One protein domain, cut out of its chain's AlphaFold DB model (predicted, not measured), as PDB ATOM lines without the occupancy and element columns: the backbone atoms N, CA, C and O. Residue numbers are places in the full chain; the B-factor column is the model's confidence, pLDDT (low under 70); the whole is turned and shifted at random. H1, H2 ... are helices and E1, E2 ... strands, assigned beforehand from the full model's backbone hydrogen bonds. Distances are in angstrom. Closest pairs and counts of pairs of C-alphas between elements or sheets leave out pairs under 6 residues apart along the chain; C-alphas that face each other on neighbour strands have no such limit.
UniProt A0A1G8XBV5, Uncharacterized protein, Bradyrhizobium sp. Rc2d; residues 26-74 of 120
ATOM      1  N   ALA A  26     112.727 154.679 131.296       59.44
ATOM      2  CA  ALA A  26     112.500 154.911 129.890       59.44
ATOM      3  C   ALA A  26     111.660 153.740 129.385       59.44
ATOM      4  O   ALA A  26     112.054 152.585 129.558       59.44
ATOM      5  N   ALA A  27     110.516 154.040 128.768       62.41
ATOM      6  CA  ALA A  27     109.715 153.057 128.051       62.41
ATOM      7  C   ALA A  27     110.538 152.555 126.858       62.41
ATOM      8  O   ALA A  27     110.505 153.108 125.762       62.41
ATOM      9  N   ARG A  28     111.388 151.572 127.128       71.88
ATOM     10  CA  ARG A  28     112.253 150.935 126.153       71.88
ATOM     11  C   ARG A  28     111.479 149.738 125.631       71.88
ATOM     12  O   ARG A  28     111.060 148.890 126.412       71.88
ATOM     13  N   ASP A  29     111.228 149.703 124.328       80.94
ATOM     14  CA  ASP A  29     110.511 148.580 123.736       80.94
ATOM     15  C   ASP A  29     111.416 147.339 123.762       80.94
ATOM     16  O   ASP A  29     112.384 147.227 123.008       80.94
ATOM     17  N   TYR A  30     111.112 146.410 124.666       87.88
ATOM     18  CA  TYR A  30     111.794 145.124 124.773       87.88
ATOM     19  C   TYR A  30     111.179 144.093 123.818       87.88
ATOM     20  O   TYR A  30     109.971 144.124 123.609       87.88
ATOM     21  N   PRO A  31     111.959 143.170 123.232       89.00
ATOM     22  CA  PRO A  31     111.455 142.195 122.263       89.00
ATOM     23  C   PRO A  31     110.579 141.084 122.830       89.00
ATOM     24  O   PRO A  31     109.806 140.499 122.066       89.00
ATOM     25  N   TRP A  32     110.651 140.819 124.133       91.19
ATOM     26  CA  TRP A  32     109.891 139.756 124.783       91.19
ATOM     27  C   TRP A  32     109.003 140.309 125.894       91.19
ATOM     28  O   TRP A  32     109.427 141.157 126.684       91.19
ATOM     29  N   CYS A  33     107.772 139.799 125.951       92.31
ATOM     30  CA  CYS A  33     106.762 140.184 126.928       92.31
ATOM     31  C   CYS A  33     106.210 138.961 127.657       92.31
ATOM     32  O   CYS A  33     105.934 137.937 127.025       92.31
ATOM     33  N   ALA A  34     106.000 139.095 128.963       92.44
ATOM     34  CA  ALA A  34     105.220 138.153 129.754       92.44
ATOM     35  C   ALA A  34     103.726 138.449 129.558       92.44
ATOM     36  O   ALA A  34     103.279 139.573 129.774       92.44
ATOM     37  N   GLN A  35     102.966 137.453 129.118       91.00
ATOM     38  CA  GLN A  35     101.560 137.562 128.734       91.00
ATOM     39  C   GLN A  35     100.713 136.521 129.477       91.00
ATOM     40  O   GLN A  35     101.216 135.469 129.870       91.00
ATOM     41  N   GLY A  36      99.416 136.794 129.631       86.12
ATOM     42  CA  GLY A  36      98.464 135.903 130.297       86.12
ATOM     43  C   GLY A  36      98.208 136.260 131.762       86.12
ATOM     44  O   GLY A  36      98.722 137.253 132.279       86.12
ATOM     45  N   GLY A  37      97.394 135.442 132.434       82.25
ATOM     46  CA  GLY A  37      96.977 135.684 133.817       82.25
ATOM     47  C   GLY A  37      96.243 137.021 133.972       82.25
ATOM     48  O   GLY A  37      95.237 137.246 133.310       82.25
ATOM     49  N   GLU A  38      96.776 137.884 134.840       75.69
ATOM     50  CA  GLU A  38      96.257 139.232 135.146       75.69
ATOM     51  C   GLU A  38      96.635 140.284 134.081       75.69
ATOM     52  O   GLU A  38      96.113 141.395 134.079       75.69
ATOM     53  N   TYR A  39      97.580 139.982 133.185       77.12
ATOM     54  CA  TYR A  39      98.095 140.973 132.245       77.12
ATOM     55  C   TYR A  39      97.288 140.992 130.941       77.12
ATOM     56  O   TYR A  39      97.287 140.017 130.183       77.12
ATOM     57  N   ASP A  40      96.685 142.141 130.634       79.38
ATOM     58  CA  ASP A  40      96.091 142.431 129.326       79.38
ATOM     59  C   ASP A  40      97.147 142.511 128.213       79.38
ATOM     60  O   ASP A  40      98.307 142.868 128.435       79.38
ATOM     61  N   TYR A  41      96.739 142.220 126.977       76.81
ATOM     62  CA  TYR A  41      97.604 142.315 125.798       76.81
ATOM     63  C   TYR A  41      98.129 143.753 125.601       76.81
ATOM     64  O   TYR A  41      97.327 144.689 125.596       76.81
ATOM     65  N   PRO A  42      99.444 143.976 125.375       75.88
ATOM     66  CA  PRO A  42     100.494 143.018 124.990       75.88
ATOM     67  C   PRO A  42     101.282 142.368 126.145       75.88
ATOM     68  O   PRO A  42     102.281 141.694 125.885       75.88
ATOM     69  N   GLY A  43     100.856 142.553 127.393       88.12
ATOM     70  CA  GLY A  43     101.536 142.065 128.589       88.12
ATOM     71  C   GLY A  43     102.662 142.977 129.086       88.12
ATOM     72  O   GLY A  43     102.785 144.135 128.682       88.12
ATOM     73  N   GLU A  44     103.508 142.444 129.969       88.50
ATOM     74  CA  GLU A  44     104.673 143.143 130.520       88.50
ATOM     75  C   GLU A  44     105.911 142.921 129.634       88.50
ATOM     76  O   GLU A  44     106.519 141.849 129.642       88.50
ATOM     77  N   CYS A  45     106.300 143.942 128.870       90.06
ATOM     78  CA  CYS A  45     107.450 143.902 127.962       90.06
ATOM     79  C   CYS A  45     108.705 144.498 128.618       90.06
ATOM     80  O   CYS A  45     108.976 145.687 128.453       90.06
ATOM     81  N   ALA A  46     109.469 143.675 129.341       89.62
ATOM     82  CA  ALA A  46     110.669 144.097 130.079       89.62
ATOM     83  C   ALA A  46     111.928 143.247 129.788       89.62
ATOM     84  O   ALA A  46     112.957 143.414 130.444       89.62
ATOM     85  N   TYR A  47     111.866 142.328 128.814       90.25
ATOM     86  CA  TYR A  47     112.879 141.280 128.637       90.25
ATOM     87  C   TYR A  47     113.577 141.351 127.275       90.25
ATOM     88  O   TYR A  47     112.938 141.399 126.219       90.25
ATOM     89  N   SER A  48     114.912 141.328 127.281       89.69
ATOM     90  CA  SER A  48     115.718 141.368 126.053       89.69
ATOM     91  C   SER A  48     115.867 139.998 125.393       89.69
ATOM     92  O   SER A  48     115.986 139.930 124.168       89.69
ATOM     93  N   THR A  49     115.792 138.912 126.168       91.00
ATOM     94  CA  THR A  49     115.846 137.535 125.659       91.00
ATOM     95  C   THR A  49     114.673 136.688 126.149       91.00
ATOM     96  O   THR A  49     114.011 137.009 127.141       91.00
ATOM     97  N   TYR A  50     114.407 135.597 125.431       91.06
ATOM     98  CA  TYR A  50     113.319 134.680 125.759       91.06
ATOM     99  C   TYR A  50     113.576 133.959 127.086       91.06
ATOM    100  O   TYR A  50     112.671 133.820 127.900       91.06
ATOM    101  N   GLU A  51     114.822 133.560 127.337       94.38
ATOM    102  CA  GLU A  51     115.245 132.855 128.548       94.38
ATOM    103  C   GLU A  51     115.077 133.741 129.782       94.38
ATOM    104  O   GLU A  51     114.624 133.274 130.824       94.38
ATOM    105  N   GLN A  52     115.380 135.038 129.657       92.94
ATOM    106  CA  GLN A  52     115.167 136.003 130.731       92.94
ATOM    107  C   GLN A  52     113.677 136.149 131.062       92.94
ATOM    108  O   GLN A  52     113.302 136.189 132.237       92.94
ATOM    109  N   CYS A  53     112.822 136.182 130.035       93.44
ATOM    110  CA  CYS A  53     111.377 136.161 130.224       93.44
ATOM    111  C   CYS A  53     110.946 134.859 130.917       93.44
ATOM    112  O   CYS A  53     110.287 134.920 131.951       93.44
ATOM    113  N   GLN A  54     111.387 133.696 130.423       93.88
ATOM    114  CA  GLN A  54     111.022 132.381 130.960       93.88
ATOM    115  C   GLN A  54     111.444 132.210 132.424       93.88
ATOM    116  O   GLN A  54     110.677 131.691 133.235       93.88
ATOM    117  N   ALA A  55     112.635 132.691 132.778       93.94
ATOM    118  CA  ALA A  55     113.112 132.712 134.155       93.94
ATOM    119  C   ALA A  55     112.210 133.575 135.052       93.94
ATOM    120  O   ALA A  55     111.879 133.173 136.166       93.94
ATOM    121  N   SER A  56     111.755 134.726 134.553       90.50
ATOM    122  CA  SER A  56     110.929 135.680 135.308       90.50
ATOM    123  C   SER A  56     109.484 135.212 135.494       90.50
ATOM    124  O   SER A  56     108.872 135.467 136.532       90.50
ATOM    125  N   ILE A  57     108.945 134.487 134.511       92.69
ATOM    126  CA  ILE A  57     107.611 133.879 134.585       92.69
ATOM    127  C   ILE A  57     107.612 132.479 135.206       92.69
ATOM    128  O   ILE A  57     106.555 131.860 135.305       92.69
ATOM    129  N   SER A  58     108.766 131.950 135.616       90.44
ATOM    130  CA  SER A  58     108.832 130.624 136.232       90.44
ATOM    131  C   SER A  58     107.949 130.564 137.487       90.44
ATOM    132  O   SER A  58     107.978 131.446 138.345       90.44
ATOM    133  N   GLY A  59     107.075 129.555 137.557       87.44
ATOM    134  CA  GLY A  59     106.088 129.424 138.638       87.44
ATOM    135  C   GLY A  59     104.914 130.411 138.577       87.44
ATOM    136  O   GLY A  59     104.062 130.392 139.463       87.44
ATOM    137  N   ARG A  60     104.833 131.251 137.540       85.25
ATOM    138  CA  ARG A  60     103.690 132.123 137.248       85.25
ATOM    139  C   ARG A  60     102.899 131.512 136.088       85.25
ATOM    140  O   ARG A  60     103.491 130.967 135.162       85.25
ATOM    141  N   LEU A  61     101.567 131.602 136.105       88.44
ATOM    142  CA  LEU A  61     100.689 131.123 135.019       88.44
ATOM    143  C   LEU A  61     100.703 132.080 133.808       88.44
ATOM    144  O   LEU A  61      99.660 132.505 133.317       88.44
ATOM    145  N   LEU A  62     101.901 132.463 133.369       91.25
ATOM    146  CA  LEU A  62     102.156 133.385 132.267       91.25
ATOM    147  C   LEU A  62     102.885 132.645 131.141       91.25
ATOM    148  O   LEU A  62     103.424 131.556 131.336       91.25
ATOM    149  N   TYR A  63     102.932 133.253 129.963       91.44
ATOM    150  CA  TYR A  63     103.701 132.777 128.818       91.44
ATOM    151  C   TYR A  63     104.527 133.911 128.208       91.44
ATOM    152  O   TYR A  63     104.170 135.083 128.295       91.44
ATOM    153  N   CYS A  64     105.648 133.566 127.578       92.44
ATOM    154  CA  CYS A  64     106.508 134.535 126.906       92.44
ATOM    155  C   CYS A  64     106.108 134.673 125.436       92.44
ATOM    156  O   CYS A  64     106.130 133.698 124.685       92.44
ATOM    157  N   GLY A  65     105.767 135.888 125.015       90.38
ATOM    158  CA  GLY A  65     105.440 136.215 123.628       90.38
ATOM    159  C   GLY A  65     106.287 137.367 123.089       90.38
ATOM    160  O   GLY A  65     106.875 138.138 123.847       90.38
ATOM    161  N   ARG A  66     106.368 137.492 121.759       89.69
ATOM    162  CA  ARG A  66     107.066 138.624 121.128       89.69
ATOM    163  C   ARG A  66     106.299 139.923 121.327       89.69
ATOM    164  O   ARG A  66     105.072 139.931 121.254       89.69
ATOM    165  N   ASN A  67     107.034 141.018 121.496       89.56
ATOM    166  CA  ASN A  67     106.453 142.346 121.616       89.56
ATOM    167  C   ASN A  67     105.860 142.817 120.275       89.56
ATOM    168  O   ASN A  67     106.617 143.093 119.339       89.56
ATOM    169  N   PRO A  68     104.529 142.979 120.169       82.94
ATOM    170  CA  PRO A  68     103.898 143.490 118.956       82.94
ATOM    171  C   PRO A  68     104.303 144.939 118.654       82.94
ATOM    172  O   PRO A  68     104.390 145.330 117.491       82.94
ATOM    173  N   ARG A  69     104.614 145.745 119.679       79.56
ATOM    174  CA  ARG A  69     104.978 147.162 119.526       79.56
ATOM    175  C   ARG A  69     106.272 147.352 118.743       79.56
ATOM    176  O   ARG A  69     106.425 148.386 118.112       79.56
ATOM    177  N   LEU A  70     107.156 146.356 118.690       79.94
ATOM    178  CA  LEU A  70     108.337 146.427 117.828       79.94
ATOM    179  C   LEU A  70     107.997 146.361 116.333       79.94
ATOM    180  O   LEU A  70     108.715 146.940 115.523       79.94
ATOM    181  N   GLY A  71     106.898 145.698 115.965       66.12
ATOM    182  CA  GLY A  71     106.378 145.700 114.595       66.12
ATOM    183  C   GLY A  71     105.522 146.931 114.282       66.12
ATOM    184  O   GLY A  71     105.564 147.438 113.166       66.12
ATOM    185  N   TYR A  72     104.773 147.438 115.269       59.22
ATOM    186  CA  TYR A  72     103.852 148.574 115.094       59.22
ATOM    187  C   TYR A  72     104.472 149.955 115.383       59.22
ATOM    188  O   TYR A  72     103.957 150.969 114.918       59.22
ATOM    189  N   GLY A  73     105.587 150.025 116.114       54.94
ATOM    190  CA  GLY A  73     106.236 151.265 116.564       54.94
ATOM    191  C   GLY A  73     106.952 152.047 115.462       54.94
ATOM    192  O   GLY A  73     107.347 153.189 115.675       54.94
ATOM    193  N   GLN A  74     107.083 151.460 114.269       52.78
ATOM    194  CA  GLN A  74     107.643 152.121 113.088       52.78
ATOM    195  C   GLN A  74     106.579 152.729 112.173       52.78
ATOM    196  O   GLN A  74     106.917 153.236 111.105       52.78
TER     197      GLN A  74
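This is residues 26 to 74 of the 120 residues of an uncharacterized protein of Bradyrhizobium sp. Rc2d (UniProt A0A1G8XBV5). A small, strongly twisted sheet of three strands makes the core, with the short helix H1 packed slantwise over one of its faces and no named helix over the other. The tiny helix H2, off the sheet, lies near one end of the longest axis, and the loop around Gly 59 lies at the other. The printed part has 49 residues with three named strands and two named helices, in the order E1, E2, H1, E3, H2; the sheet runs E2, E1, E3, all antiparallel, and the class is mixed, helices and strands. The whole is compact, with a radius of gyration of the C-alphas of 10.3 A, yet elongated in outline, spanning 34 by 20 by 18 A.

Begin with the inner strand E1, residues 32 to 36. On one side of it look for the edge strand E2, residues 39 to 47, with which it forms a hairpin; their directions stand at 149 degrees, and N 34 and O 44 are 2.9 A apart, within hydrogen-bond range. E2 bends by 85 degrees at residue 42. The other edge strand is E3, residues 63 to 66, antiparallel to E1 at 136 degrees, with N 33 and O 65 within hydrogen-bond range at 2.8 A. Now find H1, residues 50 to 56, on the sheet at a height over the sheet of 8.3 A. It lies over E1, but only just: 4 of its 7 C-alphas fall on E1 and 2 on E3. On the local plane it stands at 44 degrees to E1, slantwise to the strands. The closest C-alphas of H1 and E3 are those of Cys 53 and Cys 64, 6.1 A apart. E2, H1 and E3 make a split strand-helix-strand unit, two strands of one sheet with a helix between them along the chain and E1 between them in the sheet, and its crossover is right-handed. H2, residues 69 to 72, is not on the sheet; it is apart from H1 and E1, and only just apart from E2, the closest C-alphas being 8.2 A apart. In H1 every O i to N i+4 pair is within hydrogen-bond range; H2 is too short for such a pair, and its one O i to N i+3 pair is within range.

Find C-alpha 32 at (109.891, 139.756, 124.783); from there E1 runs 13.3 A to Gly 36. E2, from Tyr 39 to Tyr 47, measures 15.2 A. H1 runs 9.9 A from C-alpha 50 at (113.319, 134.680, 125.759) to Ser 56. E3 runs 10.2 A from Tyr 63 to Arg 66, and H2 ends at C-alpha 72, (103.852, 148.574, 115.094).

The two C-alphas farthest apart, those of Gly 59 and Gln 74, are 34.2 A apart. The printed part has no cut and no long link; H1 to E3 is short, and the others are tight. Look in the B-factor column for the model's confidence: the mean pLDDT of the printed part is 84.0, and residues 26 to 27 and 71 to 74 are under 70.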